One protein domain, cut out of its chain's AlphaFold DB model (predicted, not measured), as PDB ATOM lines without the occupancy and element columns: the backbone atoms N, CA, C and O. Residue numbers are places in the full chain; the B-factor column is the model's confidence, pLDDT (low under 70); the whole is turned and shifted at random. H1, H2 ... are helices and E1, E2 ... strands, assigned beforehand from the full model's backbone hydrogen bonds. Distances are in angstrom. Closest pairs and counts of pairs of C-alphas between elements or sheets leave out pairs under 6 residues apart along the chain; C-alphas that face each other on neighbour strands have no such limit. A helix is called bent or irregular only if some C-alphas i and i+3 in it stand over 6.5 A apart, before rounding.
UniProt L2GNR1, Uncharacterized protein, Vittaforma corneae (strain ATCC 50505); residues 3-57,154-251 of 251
ATOM      1  N   GLU A   3     111.828 148.504 129.501       93.69
ATOM      2  CA  GLU A   3     110.799 148.773 128.498       93.69
ATOM      3  C   GLU A   3     110.551 147.534 127.635       93.69
ATOM      4  O   GLU A   3     111.468 146.750 127.389       93.69
ATOM      5  N   ILE A   4     109.323 147.380 127.146       92.38
ATOM      6  CA  ILE A   4     108.946 146.379 126.146       92.38
ATOM      7  C   ILE A   4     108.162 147.091 125.047       92.38
ATOM      8  O   ILE A   4     107.082 147.630 125.291       92.38
ATOM      9  N   GLU A   5     108.711 147.121 123.836       92.44
ATOM     10  CA  GLU A   5     108.030 147.654 122.660       92.44
ATOM     11  C   GLU A   5     106.851 146.745 122.282       92.44
ATOM     12  O   GLU A   5     107.005 145.532 122.111       92.44
ATOM     13  N   GLN A   6     105.667 147.339 122.121       83.94
ATOM     14  CA  GLN A   6     104.431 146.580 121.905       83.94
ATOM     15  C   GLN A   6     104.365 145.923 120.517       83.94
ATOM     16  O   GLN A   6     103.834 144.824 120.384       83.94
ATOM     17  N   SER A   7     104.919 146.568 119.487       84.50
ATOM     18  CA  SER A   7     104.893 146.096 118.096       84.50
ATOM     19  C   SER A   7     105.892 144.980 117.814       84.50
ATOM     20  O   SER A   7     105.553 143.991 117.170       84.50
ATOM     21  N   SER A   8     107.133 145.146 118.265       86.94
ATOM     22  CA  SER A   8     108.235 144.246 117.913       86.94
ATOM     23  C   SER A   8     108.447 143.121 118.926       86.94
ATOM     24  O   SER A   8     109.222 142.207 118.653       86.94
ATOM     25  N   LYS A   9     107.797 143.197 120.100       87.56
ATOM     26  CA  LYS A   9     108.102 142.377 121.283       87.56
ATOM     27  C   LYS A   9     109.573 142.450 121.704       87.56
ATOM     28  O   LYS A   9     110.081 141.545 122.362       87.56
ATOM     29  N   ARG A  10     110.272 143.525 121.346       93.25
ATOM     30  CA  ARG A  10     111.645 143.759 121.773       93.25
ATOM     31  C   ARG A  10     111.650 144.534 123.078       93.25
ATOM     32  O   ARG A  10     110.985 145.560 123.201       93.25
ATOM     33  N   GLY A  11     112.411 144.054 124.048       93.44
ATOM     34  CA  GLY A  11     112.596 144.720 125.323       93.44
ATOM     35  C   GLY A  11     113.995 145.289 125.498       93.44
ATOM     36  O   GLY A  11     114.963 144.833 124.879       93.44
ATOM     37  N   PHE A  12     114.090 146.296 126.360       94.00
ATOM     38  CA  PHE A  12     115.348 146.904 126.763       94.00
ATOM     39  C   PHE A  12     115.374 147.104 128.278       94.00
ATOM     40  O   PHE A  12     114.430 147.623 128.867       94.00
ATOM     41  N   ALA A  13     116.470 146.713 128.922       93.25
ATOM     42  CA  ALA A  13     116.729 146.995 130.326       93.25
ATOM     43  C   ALA A  13     117.886 147.990 130.438       93.25
ATOM     44  O   ALA A  13     118.977 147.753 129.914       93.25
ATOM     45  N   TYR A  14     117.639 149.103 131.129       91.25
ATOM     46  CA  TYR A  14     118.611 150.182 131.300       91.25
ATOM     47  C   TYR A  14     119.315 150.047 132.652       91.25
ATOM     48  O   TYR A  14     118.722 150.308 133.701       91.25
ATOM     49  N   GLY A  15     120.581 149.640 132.640       88.94
ATOM     50  CA  GLY A  15     121.393 149.404 133.832       88.94
ATOM     51  C   GLY A  15     121.320 147.966 134.354       88.94
ATOM     52  O   GLY A  15     120.317 147.268 134.193       88.94
ATOM     53  N   LYS A  16     122.406 147.529 135.005       85.88
ATOM     54  CA  LYS A  16     122.564 146.151 135.501       85.88
ATOM     55  C   LYS A  16     121.441 145.745 136.455       85.88
ATOM     56  O   LYS A  16     120.936 144.632 136.374       85.88
ATOM     57  N   GLU A  17     121.022 146.660 137.322       85.81
ATOM     58  CA  GLU A  17     119.921 146.431 138.259       85.81
ATOM     59  C   GLU A  17     118.599 146.160 137.539       85.81
ATOM     60  O   GLU A  17     117.858 145.274 137.948       85.81
ATOM     61  N   SER A  18     118.321 146.863 136.437       85.25
ATOM     62  CA  SER A  18     117.117 146.644 135.627       85.25
ATOM     63  C   SER A  18     117.143 145.299 134.909       85.25
ATOM     64  O   SER A  18     116.101 144.688 134.704       85.25
ATOM     65  N   PHE A  19     118.321 144.822 134.516       85.44
ATOM     66  CA  PHE A  19     118.450 143.511 133.892       85.44
ATOM     67  C   PHE A  19     118.303 142.369 134.908       85.44
ATOM     68  O   PHE A  19     117.601 141.394 134.657       85.44
ATOM     69  N   GLU A  20     118.883 142.502 136.100       85.56
ATOM     70  CA  GLU A  20     118.626 141.542 137.180       85.56
ATOM     71  C   GLU A  20     117.161 141.597 137.647       85.56
ATOM     72  O   GLU A  20     116.563 140.565 137.953       85.56
ATOM     73  N   LEU A  21     116.538 142.782 137.609       81.25
ATOM     74  CA  LEU A  21     115.102 142.947 137.823       81.25
ATOM     75  C   LEU A  21     114.288 142.144 136.802       81.25
ATOM     76  O   LEU A  21     113.365 141.442 137.207       81.25
ATOM     77  N   LEU A  22     114.642 142.192 135.514       83.19
ATOM     78  CA  LEU A  22     113.944 141.466 134.446       83.19
ATOM     79  C   LEU A  22     113.846 139.965 134.745       83.19
ATOM     80  O   LEU A  22     112.761 139.394 134.659       83.19
ATOM     81  N   LYS A  23     114.946 139.346 135.193       82.38
ATOM     82  CA  LYS A  23     114.996 137.916 135.556       82.38
ATOM     83  C   LYS A  23     114.050 137.537 136.698       82.38
ATOM     84  O   LYS A  23     113.682 136.375 136.833       82.38
ATOM     85  N   SER A  24     113.663 138.500 137.535       82.19
ATOM     86  CA  SER A  24     112.738 138.275 138.651       82.19
ATOM     87  C   SER A  24     111.257 138.381 138.256       82.19
ATOM     88  O   SER A  24     110.388 137.927 139.006       82.19
ATOM     89  N   VAL A  25     110.947 138.922 137.071       80.50
ATOM     90  CA  VAL A  25     109.573 139.068 136.575       80.50
ATOM     91  C   VAL A  25     109.098 137.737 135.982       80.50
ATOM     92  O   VAL A  25     109.169 137.513 134.782       80.50
ATOM     93  N   LYS A  26     108.568 136.844 136.829       76.00
ATOM     94  CA  LYS A  26     108.206 135.453 136.465       76.00
ATOM     95  C   LYS A  26     107.300 135.283 135.237       76.00
ATOM     96  O   LYS A  26     107.323 134.227 134.618       76.00
ATOM     97  N   ARG A  27     106.467 136.275 134.925       77.06
ATOM     98  CA  ARG A  27     105.557 136.232 133.768       77.06
ATOM     99  C   ARG A  27     106.228 136.580 132.438       77.06
ATOM    100  O   ARG A  27     105.635 136.336 131.399       77.06
ATOM    101  N   LEU A  28     107.418 137.181 132.467       79.62
ATOM    102  CA  LEU A  28     108.157 137.521 131.260       79.62
ATOM    103  C   LEU A  28     109.073 136.365 130.896       79.62
ATOM    104  O   LEU A  28     110.023 136.060 131.615       79.62
ATOM    105  N   LYS A  29     108.796 135.751 129.749       83.50
ATOM    106  CA  LYS A  29     109.732 134.848 129.084       83.50
ATOM    107  C   LYS A  29     110.483 135.636 128.024       83.50
ATOM    108  O   LYS A  29     109.855 136.307 127.199       83.50
ATOM    109  N   PHE A  30     111.808 135.578 128.071       86.50
ATOM    110  CA  PHE A  30     112.664 136.324 127.163       86.50
ATOM    111  C   PHE A  30     113.872 135.512 126.703       86.50
ATOM    112  O   PHE A  30     114.303 134.576 127.375       86.50
ATOM    113  N   GLN A  31     114.402 135.889 125.541       89.25
ATOM    114  CA  GLN A  31     115.523 135.224 124.876       89.25
ATOM    115  C   GLN A  31     116.393 136.226 124.100       89.25
ATOM    116  O   GLN A  31     116.109 137.424 124.074       89.25
ATOM    117  N   ASN A  32     117.454 135.726 123.454       89.00
ATOM    118  CA  ASN A  32     118.351 136.499 122.579       89.00
ATOM    119  C   ASN A  32     118.944 137.752 123.241       89.00
ATOM    120  O   ASN A  32     119.038 138.824 122.641       89.00
ATOM    121  N   GLU A  33     119.357 137.606 124.498       91.94
ATOM    122  CA  GLU A  33     119.952 138.688 125.269       91.94
ATOM    123  C   GLU A  33     121.230 139.211 124.604       91.94
ATOM    124  O   GLU A  33     122.165 138.464 124.302       91.94
ATOM    125  N   LYS A  34     121.299 140.529 124.431       94.25
ATOM    126  CA  LYS A  34     122.487 141.221 123.946       94.25
ATOM    127  C   LYS A  34     122.799 142.400 124.852       94.25
ATOM    128  O   LYS A  34     121.950 143.260 125.067       94.25
ATOM    129  N   TYR A  35     124.030 142.443 125.344       94.00
ATOM    130  CA  TYR A  35     124.555 143.559 126.121       94.00
ATOM    131  C   TYR A  35     125.294 144.548 125.217       94.00
ATOM    132  O   TYR A  35     126.097 144.154 124.369       94.00
ATOM    133  N   GLU A  36     125.044 145.832 125.436       93.31
ATOM    134  CA  GLU A  36     125.768 146.934 124.822       93.31
ATOM    135  C   GLU A  36     126.018 148.039 125.852       93.31
ATOM    136  O   GLU A  36     125.179 148.325 126.707       93.31
ATOM    137  N   ARG A  37     127.182 148.685 125.755       89.81
ATOM    138  CA  ARG A  37     127.512 149.867 126.547       89.81
ATOM    139  C   ARG A  37     127.567 151.090 125.647       89.81
ATOM    140  O   ARG A  37     128.423 151.172 124.767       89.81
ATOM    141  N   THR A  38     126.695 152.057 125.900       85.50
ATOM    142  CA  THR A  38     126.602 153.301 125.128       85.50
ATOM    143  C   THR A  38     126.935 154.479 126.041       85.50
ATOM    144  O   THR A  38     126.137 154.892 126.882       85.50
ATOM    145  N   GLY A  39     128.154 155.011 125.915       83.56
ATOM    146  CA  GLY A  39     128.668 156.032 126.829       83.56
ATOM    147  C   GLY A  39     128.777 155.504 128.265       83.56
ATOM    148  O   GLY A  39     129.493 154.537 128.533       83.56
ATOM    149  N   SER A  40     128.069 156.140 129.202       83.69
ATOM    150  CA  SER A  40     128.004 155.712 130.607       83.69
ATOM    151  C   SER A  40     126.848 154.757 130.916       83.69
ATOM    152  O   SER A  40     126.694 154.374 132.072       83.69
ATOM    153  N   ALA A  41     126.015 154.416 129.933       86.50
ATOM    154  CA  ALA A  41     124.829 153.599 130.135       86.50
ATOM    155  C   ALA A  41     125.061 152.155 129.681       86.50
ATOM    156  O   ALA A  41     125.608 151.900 128.606       86.50
ATOM    157  N   ASP A  42     124.596 151.226 130.506       90.94
ATOM    158  CA  ASP A  42     124.550 149.803 130.211       90.94
ATOM    159  C   ASP A  42     123.148 149.437 129.707       90.94
ATOM    160  O   ASP A  42     122.153 149.772 130.356       90.94
ATOM    161  N   ILE A  43     123.056 148.763 128.562       93.00
ATOM    162  CA  ILE A  43     121.789 148.421 127.914       93.00
ATOM    163  C   ILE A  43     121.780 146.926 127.606       93.00
ATOM    164  O   ILE A  43     122.691 146.407 126.963       93.00
ATOM    165  N   TRP A  44     120.725 146.236 128.027       94.56
ATOM    166  CA  TRP A  44     120.444 144.864 127.608       94.56
ATOM    167  C   TRP A  44     119.223 144.873 126.710       94.56
ATOM    168  O   TRP A  44     118.166 145.322 127.144       94.56
ATOM    169  N   SER A  45     119.351 144.378 125.483       94.06
ATOM    170  CA  SER A  45     118.204 144.117 124.612       94.06
ATOM    171  C   SER A  45     117.856 142.636 124.622       94.06
ATOM    172  O   SER A  45     118.764 141.807 124.644       94.06
ATOM    173  N   PHE A  46     116.571 142.314 124.568       93.88
ATOM    174  CA  PHE A  46     116.059 140.945 124.588       93.88
ATOM    175  C   PHE A  46     114.764 140.850 123.775       93.88
ATOM    176  O   PHE A  46     114.085 141.856 123.569       93.88
ATOM    177  N   ASP A  47     114.414 139.648 123.336       93.00
ATOM    178  CA  ASP A  47     113.128 139.363 122.695       93.00
ATOM    179  C   ASP A  47     112.154 138.804 123.734       93.00
ATOM    180  O   ASP A  47     112.548 137.991 124.569       93.00
ATOM    181  N   VAL A  48     110.889 139.219 123.682       90.50
ATOM    182  CA  VAL A  48     109.816 138.771 124.580       90.50
ATOM    183  C   VAL A  48     108.933 137.758 123.858       90.50
ATOM    184  O   VAL A  48     108.403 138.030 122.782       90.50
ATOM    185  N   GLU A  49     108.746 136.579 124.445       84.06
ATOM    186  CA  GLU A  49     107.937 135.516 123.833       84.06
ATOM    187  C   GLU A  49     106.435 135.773 124.043       84.06
ATOM    188  O   GLU A  49     105.646 135.858 123.090       84.06
ATOM    189  N   GLU A  50     106.055 135.969 125.306       73.12
ATOM    190  CA  GLU A  50     104.678 136.129 125.771       73.12
ATOM    191  C   GLU A  50     104.567 137.340 126.697       73.12
ATOM    192  O   GLU A  50     105.375 137.524 127.610       73.12
ATOM    193  N   TYR A  51     103.547 138.163 126.454       72.06
ATOM    194  CA  TYR A  51     103.199 139.291 127.305       72.06
ATOM    195  C   TYR A  51     101.700 139.592 127.193       72.06
ATOM    196  O   TYR A  51     101.189 139.786 126.089       72.06
ATOM    197  N   GLU A  52     101.002 139.630 128.328       68.56
ATOM    198  CA  GLU A  52      99.601 140.049 128.393       68.56
ATOM    199  C   GLU A  52      99.516 141.553 128.640       68.56
ATOM    200  O   GLU A  52     100.056 142.073 129.617       68.56
ATOM    201  N   ARG A  53      98.825 142.253 127.740       68.06
ATOM    202  CA  ARG A  53      98.631 143.698 127.826       68.06
ATOM    203  C   ARG A  53      97.594 144.034 128.891       68.06
ATOM    204  O   ARG A  53      96.482 143.513 128.861       68.06
ATOM    205  N   ILE A  54      97.927 144.993 129.747       65.56
ATOM    206  CA  ILE A  54      96.958 145.681 130.597       65.56
ATOM    207  C   ILE A  54      96.687 147.036 129.943       65.56
ATOM    208  O   ILE A  54      97.547 147.911 129.949       65.56
ATOM    209  N   GLU A  55      95.516 147.199 129.326       65.75
ATOM    210  CA  GLU A  55      95.087 148.514 128.851       65.75
ATOM    211  C   GLU A  55      94.683 149.371 130.048       65.75
ATOM    212  O   GLU A  55      93.658 149.130 130.685       65.75
ATOM    213  N   SER A  56      95.473 150.402 130.335       66.56
ATOM    214  CA  SER A  56      95.037 151.512 131.169       66.56
ATOM    215  C   SER A  56      94.972 152.740 130.275       66.56
ATOM    216  O   SER A  56      95.986 153.234 129.811       66.56
ATOM    217  N   SER A  57      93.782 153.231 129.952       74.38
ATOM    218  CA  SER A  57      93.633 154.585 129.416       74.38
ATOM    219  C   SER A  57      92.475 155.248 130.139       74.38
ATOM    220  O   SER A  57      91.479 154.599 130.475       74.38
ATOM    221  N   LEU A 154      96.227 163.058 132.136       94.12
ATOM    222  CA  LEU A 154      95.788 164.025 131.120       94.12
ATOM    223  C   LEU A 154      96.854 164.241 130.037       94.12
ATOM    224  O   LEU A 154      96.528 164.288 128.850       94.12
ATOM    225  N   ILE A 155      98.130 164.341 130.429       95.31
ATOM    226  CA  ILE A 155      99.263 164.436 129.496       95.31
ATOM    227  C   ILE A 155      99.377 163.163 128.661       95.31
ATOM    228  O   ILE A 155      99.526 163.239 127.441       95.31
ATOM    229  N   PHE A 156      99.279 161.997 129.295       95.06
ATOM    230  CA  PHE A 156      99.324 160.726 128.593       95.06
ATOM    231  C   PHE A 156      98.191 160.627 127.569       95.06
ATOM    232  O   PHE A 156      98.448 160.300 126.412       95.06
ATOM    233  N   LYS A 157      96.955 160.978 127.957       93.56
ATOM    234  CA  LYS A 157      95.805 160.963 127.043       93.56
ATOM    235  C   LYS A 157      95.983 161.929 125.875       93.56
ATOM    236  O   LYS A 157      95.649 161.585 124.743       93.56
ATOM    237  N   PHE A 158      96.551 163.107 126.133       93.31
ATOM    238  CA  PHE A 158      96.913 164.048 125.081       93.31
ATOM    239  C   PHE A 158      97.869 163.429 124.059       93.31
ATOM    240  O   PHE A 158      97.596 163.497 122.863       93.31
ATOM    241  N   PHE A 159      98.969 162.826 124.514       94.12
ATOM    242  CA  PHE A 159      99.941 162.212 123.611       94.12
ATOM    243  C   PHE A 159      99.393 160.977 122.904       94.12
ATOM    244  O   PHE A 159      99.743 160.769 121.749       94.12
ATOM    245  N   GLU A 160      98.522 160.201 123.553       92.75
ATOM    246  CA  GLU A 160      97.831 159.079 122.917       92.75
ATOM    247  C   GLU A 160      97.060 159.540 121.680       92.75
ATOM    248  O   GLU A 160      97.315 159.037 120.593       92.75
ATOM    249  N   GLU A 161      96.207 160.553 121.816       90.69
ATOM    250  CA  GLU A 161      95.426 161.071 120.688       90.69
ATOM    251  C   GLU A 161      96.289 161.830 119.670       90.69
ATOM    252  O   GLU A 161      96.086 161.724 118.464       90.69
ATOM    253  N   TYR A 162      97.264 162.614 120.136       90.75
ATOM    254  CA  TYR A 162      98.114 163.408 119.250       90.75
ATOM    255  C   TYR A 162      98.988 162.512 118.361       90.75
ATOM    256  O   TYR A 162      99.157 162.784 117.166       90.75
ATOM    257  N   PHE A 163      99.532 161.431 118.932       92.31
ATOM    258  CA  PHE A 163     100.444 160.537 118.231       92.31
ATOM    259  C   PHE A 163      99.780 159.545 117.270       92.31
ATOM    260  O   PHE A 163     100.477 158.931 116.463       92.31
ATOM    261  N   GLU A 164      98.451 159.438 117.286       89.25
ATOM    262  CA  GLU A 164      97.704 158.737 116.233       89.25
ATOM    263  C   GLU A 164      97.835 159.440 114.874       89.25
ATOM    264  O   GLU A 164      97.859 158.782 113.835       89.25
ATOM    265  N   MET A 165      97.966 160.772 114.878       86.06
ATOM    266  CA  MET A 165      97.930 161.592 113.662       86.06
ATOM    267  C   MET A 165      99.288 162.200 113.303       86.06
ATOM    268  O   MET A 165      99.612 162.370 112.127       86.06
ATOM    269  N   LYS A 166     100.090 162.564 114.307       89.25
ATOM    270  CA  LYS A 166     101.374 163.260 114.139       89.25
ATOM    271  C   LYS A 166     102.463 162.477 114.863       89.25
ATOM    272  O   LYS A 166     102.208 161.870 115.880       89.25
ATOM    273  N   ASN A 167     103.711 162.495 114.404       90.62
ATOM    274  CA  ASN A 167     104.807 161.772 115.082       90.62
ATOM    275  C   ASN A 167     105.721 162.679 115.923       90.62
ATOM    276  O   ASN A 167     106.680 162.204 116.535       90.62
ATOM    277  N   SER A 168     105.474 163.988 115.913       93.88
ATOM    278  CA  SER A 168     106.260 164.969 116.655       93.88
ATOM    279  C   SER A 168     105.453 166.223 116.979       93.88
ATOM    280  O   SER A 168     104.511 166.566 116.265       93.88
ATOM    281  N   ILE A 169     105.819 166.891 118.070       93.06
ATOM    282  CA  ILE A 169     105.253 168.164 118.532       93.06
ATOM    283  C   ILE A 169     106.382 169.117 118.920       93.06
ATOM    284  O   ILE A 169     107.450 168.669 119.347       93.06
ATOM    285  N   ILE A 170     106.161 170.424 118.780       93.69
ATOM    286  CA  ILE A 170     107.116 171.454 119.193       93.69
ATOM    287  C   ILE A 170     106.481 172.306 120.291       93.69
ATOM    288  O   ILE A 170     105.538 173.044 120.049       93.69
ATOM    289  N   LEU A 171     107.018 172.249 121.507       93.25
ATOM    290  CA  LEU A 171     106.521 173.039 122.633       93.25
ATOM    291  C   LEU A 171     107.453 174.203 122.935       93.25
ATOM    292  O   LEU A 171     108.659 174.013 123.064       93.25
ATOM    293  N   LYS A 172     106.894 175.400 123.125       92.56
ATOM    294  CA  LYS A 172     107.644 176.563 123.607       92.56
ATOM    295  C   LYS A 172     107.462 176.732 125.115       92.56
ATOM    296  O   LYS A 172     106.338 176.933 125.567       92.56
ATOM    297  N   VAL A 173     108.555 176.664 125.873       92.62
ATOM    298  CA  VAL A 173     108.593 176.810 127.340       92.62
ATOM    299  C   VAL A 173     109.764 177.712 127.714       92.62
ATOM    300  O   VAL A 173     110.879 177.495 127.246       92.62
ATOM    301  N   ASP A 174     109.507 178.748 128.515       91.50
ATOM    302  CA  ASP A 174     110.514 179.710 128.992       91.50
ATOM    303  C   ASP A 174     111.407 180.286 127.878       91.50
ATOM    304  O   ASP A 174     112.625 180.410 127.998       91.50
ATOM    305  N   GLY A 175     110.790 180.615 126.739       89.69
ATOM    306  CA  GLY A 175     111.476 181.184 125.574       89.69
ATOM    307  C   GLY A 175     112.240 180.176 124.709       89.69
ATOM    308  O   GLY A 175     112.710 180.558 123.640       89.69
ATOM    309  N   LYS A 176     112.309 178.904 125.112       93.31
ATOM    310  CA  LYS A 176     112.953 177.816 124.366       93.31
ATOM    311  C   LYS A 176     111.926 176.942 123.659       93.31
ATOM    312  O   LYS A 176     110.856 176.692 124.206       93.31
ATOM    313  N   SER A 177     112.268 176.446 122.474       94.44
ATOM    314  CA  SER A 177     111.437 175.493 121.732       94.44
ATOM    315  C   SER A 177     111.995 174.081 121.885       94.44
ATOM    316  O   SER A 177     113.189 173.857 121.696       94.44
ATOM    317  N   TYR A 178     111.132 173.121 122.198       95.19
ATOM    318  CA  TYR A 178     111.467 171.714 122.389       95.19
ATOM    319  C   TYR A 178     110.718 170.864 121.371       95.19
ATOM    320  O   TYR A 178     109.492 170.857 121.362       95.19
ATOM    321  N   GLU A 179     111.443 170.130 120.532       96.06
ATOM    322  CA  GLU A 179     110.855 169.125 119.648       96.06
ATOM    323  C   GLU A 179     110.782 167.792 120.392       96.06
ATOM    324  O   GLU A 179     111.816 167.272 120.814       96.06
ATOM    325  N   ILE A 180     109.579 167.238 120.523       97.00
ATOM    326  CA  ILE A 180     109.306 165.934 121.127       97.00
ATOM    327  C   ILE A 180     108.839 165.008 120.010       97.00
ATOM    328  O   ILE A 180     107.846 165.289 119.343       97.00
ATOM    329  N   LYS A 181     109.556 163.909 119.793       96.88
ATOM    330  CA  LYS A 181     109.317 162.945 118.720       96.88
ATOM    331  C   LYS A 181     108.993 161.577 119.299       96.88
ATOM    332  O   LYS A 181     109.736 161.073 120.138       96.88
ATOM    333  N   LEU A 182     107.924 160.959 118.812       96.75
ATOM    334  CA  LEU A 182     107.590 159.580 119.136       96.75
ATOM    335  C   LEU A 182     108.572 158.619 118.461       96.75
ATOM    336  O   LEU A 182     108.827 158.725 117.259       96.75
ATOM    337  N   PHE A 183     109.078 157.653 119.227       95.44
ATOM    338  CA  PHE A 183     109.707 156.459 118.671       95.44
ATOM    339  C   PHE A 183     108.700 155.316 118.580       95.44
ATOM    340  O   PHE A 183     108.485 154.796 117.490       95.44
ATOM    341  N   TYR A 184     108.071 154.951 119.702       94.31
ATOM    342  CA  TYR A 184     107.049 153.902 119.764       94.31
ATOM    343  C   TYR A 184     106.300 153.911 121.103       94.31
ATOM    344  O   TYR A 184     106.751 154.506 122.085       94.31
ATOM    345  N   ARG A 185     105.159 153.214 121.145       93.19
ATOM    346  CA  ARG A 185     104.449 152.866 122.382       93.19
ATOM    347  C   ARG A 185     105.093 151.625 123.003       93.19
ATOM    348  O   ARG A 185     105.435 150.665 122.309       93.19
ATOM    349  N   CYS A 186     105.277 151.649 124.311       93.00
ATOM    350  CA  CYS A 186     105.898 150.570 125.063       93.00
ATOM    351  C   CYS A 186     105.192 150.366 126.399       93.00
ATOM    352  O   CYS A 186     104.460 151.228 126.874       93.00
ATOM    353  N   ILE A 187     105.458 149.228 127.019       91.12
ATOM    354  CA  ILE A 187     105.205 149.028 128.440       91.12
ATOM    355  C   ILE A 187     106.475 149.365 129.196       91.12
ATOM    356  O   ILE A 187     107.553 148.903 128.816       91.12
ATOM    357  N   LEU A 188     106.339 150.123 130.276       91.50
ATOM    358  CA  LEU A 188     107.397 150.287 131.259       91.50
ATOM    359  C   LEU A 188     107.147 149.406 132.464       91.50
ATOM    360  O   LEU A 188     106.032 149.328 132.972       91.50
ATOM    361  N   ILE A 189     108.216 148.764 132.923       88.94
ATOM    362  CA  ILE A 189     108.232 147.969 134.141       88.94
ATOM    363  C   ILE A 189     109.239 148.596 135.087       88.94
ATOM    364  O   ILE A 189     110.449 148.674 134.820       88.94
ATOM    365  N   GLU A 190     108.709 149.036 136.216       85.88
ATOM    366  CA  GLU A 190     109.459 149.694 137.267       85.88
ATOM    367  C   GLU A 190     109.270 148.957 138.584       85.88
ATOM    368  O   GLU A 190     108.242 148.334 138.859       85.88
ATOM    369  N   LYS A 191     110.311 149.018 139.408       80.12
ATOM    370  CA  LYS A 191     110.267 148.497 140.763       80.12
ATOM    371  C   LYS A 191     109.853 149.638 141.679       80.12
ATOM    372  O   LYS A 191     110.529 150.662 141.695       80.12
ATOM    373  N   ASN A 192     108.778 149.454 142.434       75.19
ATOM    374  CA  ASN A 192     108.416 150.405 143.476       75.19
ATOM    375  C   ASN A 192     109.163 150.114 144.793       75.19
ATOM    376  O   ASN A 192     109.839 149.089 144.942       75.19
ATOM    377  N   ASP A 193     109.005 151.007 145.771       73.38
ATOM    378  CA  ASP A 193     109.645 150.898 147.089       73.38
ATOM    379  C   ASP A 193     109.232 149.635 147.868       73.38
ATOM    380  O   ASP A 193     109.972 149.160 148.730       73.38
ATOM    381  N   SER A 194     108.072 149.048 147.550       67.81
ATOM    382  CA  SER A 194     107.560 147.819 148.164       67.81
ATOM    383  C   SER A 194     107.951 146.541 147.415       67.81
ATOM    384  O   SER A 194     107.432 145.470 147.728       67.81
ATOM    385  N   PHE A 195     108.896 146.620 146.468       64.31
ATOM    386  CA  PHE A 195     109.357 145.491 145.645       64.31
ATOM    387  C   PHE A 195     108.247 144.856 144.789       64.31
ATOM    388  O   PHE A 195     108.424 143.758 144.260       64.31
ATOM    389  N   VAL A 196     107.121 145.550 144.624       68.94
ATOM    390  CA  VAL A 196     106.054 145.181 143.700       68.94
ATOM    391  C   VAL A 196     106.365 145.804 142.340       68.94
ATOM    392  O   VAL A 196     106.886 146.918 142.230       68.94
ATOM    393  N   PHE A 197     106.089 145.045 141.288       74.56
ATOM    394  CA  PHE A 197     106.288 145.499 139.920       74.56
ATOM    395  C   PHE A 197     105.111 146.372 139.513       74.56
ATOM    396  O   PHE A 197     103.972 145.904 139.509       74.56
ATOM    397  N   ASN A 198     105.405 147.614 139.152       80.69
ATOM    398  CA  ASN A 198     104.436 148.485 138.517       80.69
ATOM    399  C   ASN A 198     104.654 148.416 137.011       80.69
ATOM    400  O   ASN A 198     105.772 148.604 136.526       80.69
ATOM    401  N   GLU A 199     103.575 148.154 136.291       86.00
ATOM    402  CA  GLU A 199     103.539 148.270 134.844       86.00
ATOM    403  C   GLU A 199     102.624 149.401 134.457       86.00
ATOM    404  O   GLU A 199     101.563 149.581 135.056       86.00
ATOM    405  N   HIS A 200     103.018 150.125 133.428       87.38
ATOM    406  CA  HIS A 200     102.151 151.117 132.833       87.38
ATOM    407  C   HIS A 200     102.480 151.285 131.356       87.38
ATOM    408  O   HIS A 200     103.620 151.102 130.914       87.38
ATOM    409  N   ASP A 201     101.445 151.630 130.595       91.12
ATOM    410  CA  ASP A 201     101.597 152.093 129.227       91.12
ATOM    411  C   ASP A 201     102.455 153.368 129.207       91.12
ATOM    412  O   ASP A 201     102.313 154.263 130.046       91.12
ATOM    413  N   ALA A 202     103.343 153.451 128.222       94.06
ATOM    414  CA  ALA A 202     104.235 154.580 128.031       94.06
ATOM    415  C   ALA A 202     104.469 154.873 126.547       94.06
ATOM    416  O   ALA A 202     104.382 153.998 125.681       94.06
ATOM    417  N   PHE A 203     104.845 156.113 126.255       95.62
ATOM    418  CA  PHE A 203     105.419 156.483 124.965       95.62
ATOM    419  C   PHE A 203     106.914 156.685 125.127       95.62
ATOM    420  O   PHE A 203     107.335 157.571 125.875       95.62
ATOM    421  N   LYS A 204     107.718 155.914 124.390       96.44
ATOM    422  CA  LYS A 204     109.137 156.211 124.250       96.44
ATOM    423  C   LYS A 204     109.292 157.371 123.287       96.44
ATOM    424  O   LYS A 204     108.931 157.282 122.108       96.44
ATOM    425  N   VAL A 205     109.867 158.452 123.790       98.06
ATOM    426  CA  VAL A 205     110.027 159.694 123.047       98.06
ATOM    427  C   VAL A 205     111.473 160.160 123.073       98.06
ATOM    428  O   VAL A 205     112.239 159.894 124.000       98.06
ATOM    429  N   GLY A 206     111.854 160.864 122.017       98.00
ATOM    430  CA  GLY A 206     113.062 161.666 121.974       98.00
ATOM    431  C   GLY A 206     112.694 163.131 122.119       98.00
ATOM    432  O   GLY A 206     111.777 163.583 121.442       98.00
ATOM    433  N   TYR A 207     113.418 163.891 122.935       97.44
ATOM    434  CA  TYR A 207     113.232 165.338 123.017       97.44
ATOM    435  C   TYR A 207     114.553 166.099 122.893       97.44
ATOM    436  O   TYR A 207     115.611 165.608 123.295       97.44
ATOM    437  N   LYS A 208     114.510 167.288 122.285       96.62
ATOM    438  CA  LYS A 208     115.661 168.198 122.180       96.62
ATOM    439  C   LYS A 208     115.217 169.647 122.031       96.62
ATOM    440  O   LYS A 208     114.139 169.913 121.503       96.62
ATOM    441  N   GLU A 209     116.076 170.573 122.439       96.06
ATOM    442  CA  GLU A 209     115.915 171.989 122.104       96.06
ATOM    443  C   GLU A 209     116.081 172.181 120.583       96.06
ATOM    444  O   GLU A 209     116.908 171.525 119.941       96.06
ATOM    445  N   THR A 210     115.264 173.040 119.984       94.88
ATOM    446  CA  THR A 210     115.228 173.280 118.540       94.88
ATOM    447  C   THR A 210     115.077 174.767 118.242       94.88
ATOM    448  O   THR A 210     114.473 175.506 119.009       94.88
ATOM    449  N   ALA A 211     115.605 175.210 117.099       92.56
ATOM    450  CA  ALA A 211     115.363 176.560 116.585       92.56
ATOM    451  C   ALA A 211     114.045 176.663 115.797       92.56
ATOM    452  O   ALA A 211     113.660 177.755 115.381       92.56
ATOM    453  N   LYS A 212     113.363 175.532 115.554       88.62
ATOM    454  CA  LYS A 212     112.057 175.530 114.895       88.62
ATOM    455  C   LYS A 212     111.053 176.272 115.774       88.62
ATOM    456  O   LYS A 212     110.913 175.971 116.959       88.62
ATOM    457  N   ASN A 213     110.332 177.203 115.167       77.19
ATOM    458  CA  ASN A 213     109.127 177.767 115.748       77.19
ATOM    459  C   ASN A 213     107.937 177.036 115.143       77.19
ATOM    460  O   ASN A 213     107.945 176.735 113.951       77.19
ATOM    461  N   ASN A 214     106.955 176.733 115.981       67.94
ATOM    462  CA  ASN A 214     105.657 176.276 115.525       67.94
ATOM    463  C   ASN A 214     104.652 177.354 115.919       67.94
ATOM    464  O   ASN A 214     104.596 177.728 117.093       67.94
ATOM    465  N   ASP A 215     103.910 177.871 114.945       56.84
ATOM    466  CA  ASP A 215     102.914 178.922 115.179       56.84
ATOM    467  C   ASP A 215     101.592 178.346 115.742       56.84
ATOM    468  O   ASP A 215     100.702 179.105 116.120       56.84
ATOM    469  N   GLU A 216     101.467 177.015 115.858       56.06
ATOM    470  CA  GLU A 216     100.164 176.333 115.948       56.06
ATOM    471  C   GLU A 216      99.763 175.752 117.324       56.06
ATOM    472  O   GLU A 216      98.594 175.441 117.528       56.06
ATOM    473  N   ASP A 217     100.630 175.666 118.338       62.00
ATOM    474  CA  ASP A 217     100.274 174.969 119.599       62.00
ATOM    475  C   ASP A 217      99.590 175.879 120.649       62.00
ATOM    476  O   ASP A 217      99.942 175.906 121.839       62.00
ATOM    477  N   SER A 218      98.599 176.662 120.202       59.53
ATOM    478  CA  SER A 218      97.835 177.602 121.042       59.53
ATOM    479  C   SER A 218      96.875 176.910 122.024       59.53
ATOM    480  O   SER A 218      96.451 177.510 123.016       59.53
ATOM    481  N   TYR A 219      96.545 175.635 121.791       71.12
ATOM    482  CA  TYR A 219      95.556 174.896 122.577       71.12
ATOM    483  C   TYR A 219      96.118 174.247 123.855       71.12
ATOM    484  O   TYR A 219      95.338 173.914 124.754       71.12
ATOM    485  N   ILE A 220      97.444 174.097 123.978       86.06
ATOM    486  CA  ILE A 220      98.096 173.609 125.204       86.06
ATOM    487  C   ILE A 220      98.446 174.812 126.083       86.06
ATOM    488  O   ILE A 220      99.259 175.657 125.705       86.06
ATOM    489  N   GLY A 221      97.845 174.891 127.271       85.12
ATOM    490  CA  GLY A 221      98.166 175.943 128.237       85.12
ATOM    491  C   GLY A 221      99.592 175.811 128.782       85.12
ATOM    492  O   GLY A 221     100.101 174.698 128.925       85.12
ATOM    493  N   ASP A 222     100.216 176.936 129.141       90.06
ATOM    494  CA  ASP A 222     101.613 176.985 129.606       90.06
ATOM    495  C   ASP A 222     101.884 176.057 130.795       90.06
ATOM    496  O   ASP A 222     102.917 175.395 130.838       90.06
ATOM    497  N   TYR A 223     100.916 175.927 131.710       93.75
ATOM    498  CA  TYR A 223     100.984 174.972 132.817       93.75
ATOM    499  C   TYR A 223     101.290 173.546 132.332       93.75
ATOM    500  O   TYR A 223     102.202 172.899 132.842       93.75
ATOM    501  N   PHE A 224     100.558 173.058 131.326       94.06
ATOM    502  CA  PHE A 224     100.747 171.705 130.804       94.06
ATOM    503  C   PHE A 224     102.023 171.587 129.979       94.06
ATOM    504  O   PHE A 224     102.696 170.568 130.079       94.06
ATOM    505  N   LYS A 225     102.412 172.631 129.234       94.31
ATOM    506  CA  LYS A 225     103.701 172.646 128.526       94.31
ATOM    507  C   LYS A 225     104.863 172.452 129.503       94.31
ATOM    508  O   LYS A 225     105.702 171.587 129.275       94.31
ATOM    509  N   ILE A 226     104.862 173.187 130.617       95.81
ATOM    510  CA  ILE A 226     105.858 173.037 131.688       95.81
ATOM    511  C   ILE A 226     105.820 171.614 132.252       95.81
ATOM    512  O   ILE A 226     106.854 170.957 132.316       95.81
ATOM    513  N   LYS A 227     104.633 171.089 132.584       97.06
ATOM    514  CA  LYS A 227     104.498 169.735 133.148       97.06
ATOM    515  C   LYS A 227     104.963 168.623 132.211       97.06
ATOM    516  O   LYS A 227     105.549 167.654 132.687       97.06
ATOM    517  N   ILE A 228     104.760 168.777 130.904       97.00
ATOM    518  CA  ILE A 228     105.284 167.854 129.894       97.00
ATOM    519  C   ILE A 228     106.817 167.871 129.917       97.00
ATOM    520  O   ILE A 228     107.432 166.812 130.014       97.00
ATOM    521  N   ILE A 229     107.442 169.053 129.877       96.69
ATOM    522  CA  ILE A 229     108.909 169.163 129.921       96.69
ATOM    523  C   ILE A 229     109.471 168.624 131.247       96.69
ATOM    524  O   ILE A 229     110.449 167.877 131.230       96.69
ATOM    525  N   ASP A 230     108.821 168.911 132.378       96.88
ATOM    526  CA  ASP A 230     109.189 168.362 133.689       96.88
ATOM    527  C   ASP A 230     109.139 166.828 133.691       96.88
ATOM    528  O   ASP A 230     110.052 166.171 134.193       96.88
ATOM    529  N   GLN A 231     108.078 166.232 133.133       96.19
ATOM    530  CA  GLN A 231     107.948 164.779 133.019       96.19
ATOM    531  C   GLN A 231     109.060 164.191 132.143       96.19
ATOM    532  O   GLN A 231     109.698 163.220 132.545       96.19
ATOM    533  N   LEU A 232     109.364 164.818 131.002       96.81
ATOM    534  CA  LEU A 232     110.453 164.388 130.122       96.81
ATOM    535  C   LEU A 232     111.824 164.445 130.805       96.81
ATOM    536  O   LEU A 232     112.644 163.543 130.613       96.81
ATOM    537  N   GLY A 233     112.078 165.477 131.610       95.44
ATOM    538  CA  GLY A 233     113.299 165.587 132.405       95.44
ATOM    539  C   GLY A 233     113.397 164.485 133.462       95.44
ATOM    540  O   GLY A 233     114.420 163.802 133.541       95.44
ATOM    541  N   ARG A 234     112.322 164.276 134.238       94.50
ATOM    542  CA  ARG A 234     112.254 163.256 135.303       94.50
ATOM    543  C   ARG A 234     112.427 161.833 134.774       94.50
ATOM    544  O   ARG A 234     113.160 161.056 135.376       94.50
ATOM    545  N   ASN A 235     111.803 161.520 133.641       93.88
ATOM    546  CA  ASN A 235     111.765 160.170 133.074       93.88
ATOM    547  C   ASN A 235     112.914 159.894 132.086       93.88
ATOM    548  O   ASN A 235     112.899 158.893 131.369       93.88
ATOM    549  N   SER A 236     113.915 160.777 131.999       93.00
ATOM    550  CA  SER A 236     115.013 160.593 131.052       93.00
ATOM    551  C   SER A 236     115.952 159.458 131.468       93.00
ATOM    552  O   SER A 236     116.456 159.416 132.590       93.00
ATOM    553  N   VAL A 237     116.300 158.593 130.511       90.75
ATOM    554  CA  VAL A 237     117.272 157.497 130.706       90.75
ATOM    555  C   VAL A 237     118.723 157.903 130.432       90.75
ATOM    556  O   VAL A 237     119.592 157.044 130.310       90.75
ATOM    557  N   LYS A 238     119.012 159.212 130.335       89.31
ATOM    558  CA  LYS A 238     120.364 159.763 130.084       89.31
ATOM    559  C   LYS A 238     121.057 159.161 128.851       89.31
ATOM    560  O   LYS A 238     122.280 159.055 128.794       89.31
ATOM    561  N   LEU A 239     120.260 158.778 127.858       90.94
ATOM    562  CA  LEU A 239     120.698 158.274 126.562       90.94
ATOM    563  C   LEU A 239     120.285 159.247 125.470       90.94
ATOM    564  O   LEU A 239     119.338 160.019 125.633       90.94
ATOM    565  N   SER A 240     120.980 159.201 124.338       92.56
ATOM    566  CA  SER A 240     120.613 159.998 123.175       92.56
ATOM    567  C   SER A 240     120.632 159.175 121.898       92.56
ATOM    568  O   SER A 240     121.545 158.387 121.673       92.56
ATOM    569  N   VAL A 241     119.628 159.386 121.051       90.75
ATOM    570  CA  VAL A 241     119.493 158.745 119.738       90.75
ATOM    571  C   VAL A 241     119.221 159.834 118.714       90.75
ATOM    572  O   VAL A 241     118.288 160.617 118.873       90.75
ATOM    573  N   LEU A 242     120.056 159.914 117.673       90.31
ATOM    574  CA  LEU A 242     119.937 160.924 116.610       90.31
ATOM    575  C   LEU A 242     119.871 162.374 117.145       90.31
ATOM    576  O   LEU A 242     119.165 163.224 116.603       90.31
ATOM    577  N   GLY A 243     120.585 162.649 118.243       92.81
ATOM    578  CA  GLY A 243     120.604 163.959 118.902       92.81
ATOM    579  C   GLY A 243     119.370 164.284 119.755       92.81
ATOM    580  O   GLY A 243     119.254 165.413 120.218       92.81
ATOM    581  N   TYR A 244     118.458 163.334 119.969       96.69
ATOM    582  CA  TYR A 244     117.351 163.470 120.918       96.69
ATOM    583  C   TYR A 244     117.697 162.773 122.228       96.69
ATOM    584  O   TYR A 244     118.122 161.618 122.203       96.69
ATOM    585  N   ALA A 245     117.465 163.438 123.357       96.50
ATOM    586  CA  ALA A 245     117.501 162.799 124.664       96.50
ATOM    587  C   ALA A 245     116.305 161.848 124.796       96.50
ATOM    588  O   ALA A 245     115.171 162.231 124.508       96.50
ATOM    589  N   LEU A 246     116.556 160.606 125.203       96.12
ATOM    590  CA  LEU A 246     115.504 159.612 125.391       96.12
ATOM    591  C   LEU A 246     114.783 159.824 126.724       96.12
ATOM    592  O   LEU A 246     115.420 160.047 127.761       96.12
ATOM    593  N   SER A 247     113.457 159.727 126.681       96.88
ATOM    594  CA  SER A 247     112.574 159.791 127.843       96.88
ATOM    595  C   SER A 247     111.257 159.064 127.572       96.88
ATOM    596  O   SER A 247     111.039 158.528 126.481       96.88
ATOM    597  N   PHE A 248     110.384 159.061 128.575       96.12
ATOM    598  CA  PHE A 248     109.086 158.408 128.537       96.12
ATOM    599  C   PHE A 248     107.975 159.324 129.027       96.12
ATOM    600  O   PHE A 248     108.096 159.970 130.070       96.12
ATOM    601  N   ILE A 249     106.864 159.324 128.296       95.75
ATOM    602  CA  ILE A 249     105.588 159.850 128.784       95.75
ATOM    603  C   ILE A 249     104.812 158.693 129.403       95.75
ATOM    604  O   ILE A 249     104.572 157.691 128.731       95.75
ATOM    605  N   THR A 250     104.436 158.843 130.668       92.50
ATOM    606  CA  THR A 250     103.788 157.824 131.509       92.50
ATOM    607  C   THR A 250     102.482 158.365 132.096       92.50
ATOM    608  O   THR A 250     102.264 159.580 132.087       92.50
ATOM    609  N   GLN A 251     101.620 157.470 132.585       87.19
ATOM    610  CA  GLN A 251     100.380 157.811 133.306       87.19
ATOM    611  C   GLN A 251     100.615 158.136 134.779       87.19
ATOM    612  O   GLN A 251     101.666 157.714 135.314       87.19
TER     613      GLN A 251
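Overview. This is residues 3 to 57 and 154 to 251 of the 251 residues of an uncharacterized protein of Vittaforma corneae (strain ATCC 50505) (UniProt L2GNR1). The model shows two lobes joined by the long bent hairpin of E6 and E7: in one, the sheet with E1, E2, E3 and E4 curls round H1, and in the other, H3 packs on E5 and E8, with H2 about perpendicular to H3. A single strongly twisted, branched sheet runs through both lobes. You have 153 printed residues, with three named helices and eight named strands in the order E1 E2 H1 E3 E4 H2 E5 E6 E7 H3 E8. The sheet's neighbour pairs are antiparallel, and the class is mixed, helices and strands. The whole is compact, with a radius of gyration of the C-alphas of 16.3 A and spans of 48 by 35 by 30 A.

Arrangement. Start at E1, residues 3 to 5, which forms a hairpin with E2, residues 10 to 14; look for N 3 and O 12, 2.8 A apart and within hydrogen-bond range. H1, residues 16 to 24, is on the sheet, which curls round it; its closest C-alphas to E2 are those of Phe 19 and Ala 13, 5.3 A apart. Next comes the hairpin of E3, residues 29 to 38, and E4, residues 41 to 50, with N 34 and O 45 at 2.8 A. E2 lies on one side of E4 and E3 on the other side; between E2 and E4, N 11 and O 46 are 2.8 A apart. Beyond the cut, H2, residues 154 to 165, is on the sheet at a height of 7.6 A. E5, residues 168 to 173, E6, residues 176 to 191, and E7, residues 197 to 210, form a meander, each strand the antiparallel neighbour of the one before; check N 171 and O 178, 2.8 A, then N 181 and O 206, 2.8 A. H2 lies only just over E6, on which 3 of its 12 C-alphas fall, and runs across the strands at 73 degrees to E6 on the local plane. E6 bends by 91 degrees at residue 186, and its residues 186 to 188 lie beside E1, with N 4 and O 187 at 2.9 A. E1 and E5 lie on one side of E6, E7 on the other side. H3, residues 222 to 234, is on the same face of the sheet as H1, and H1 and H3 are apart. The closest C-alphas of H2 and H3, those of Ile 155 and Ile 228, are 6.9 A apart: close but not clearly touching. E8, residues 244 to 250, is an edge strand beside E7, with N 205 and O 247 at 2.9 A. The closest C-alphas of H3 and E8 are those of Leu 232 and Ser 247, 5.6 A apart. Every O i to N i+4 pair is within hydrogen-bond range in H3, against 4 of 5 in H1 and 6 of 8 in H2.

Along the chain. Find C-alpha 3 at (110.799, 148.773, 128.498), where E1, residues 3 to 5, begins; E2, residues 10 to 14, and H1, residues 16 to 24, follow. E3, residues 29 to 38, is 25.3 A from first to last C-alpha, and E4, residues 41 to 50, is 27.0 A. H2, residues 154 to 165, begins at C-alpha 154, (95.788, 164.025, 131.120), and is 17.8 A long. After E5, residues 168 to 173, E6, residues 176 to 191, spans 33.7 A and E7, residues 197 to 210, 36.2 A. H3, residues 222 to 234, spans 18.3 A, and E8, residues 244 to 250, spans 18.1 A to C-alpha 250 at (103.788, 157.824, 131.509).

Size, cuts and confidence. The two C-alphas farthest apart are those of Lys 26 and Asp 215, at 48.7 A. Residues 58 to 153 are not printed, and C-alphas 57 and 154 across the cut are 9.8 A apart. The link from E7 to H3 is long, with 11 residues. The mean pLDDT of the printed part is 87.9; look for values under 70 at residues 52 to 56, 194 to 196 and 214 to 218.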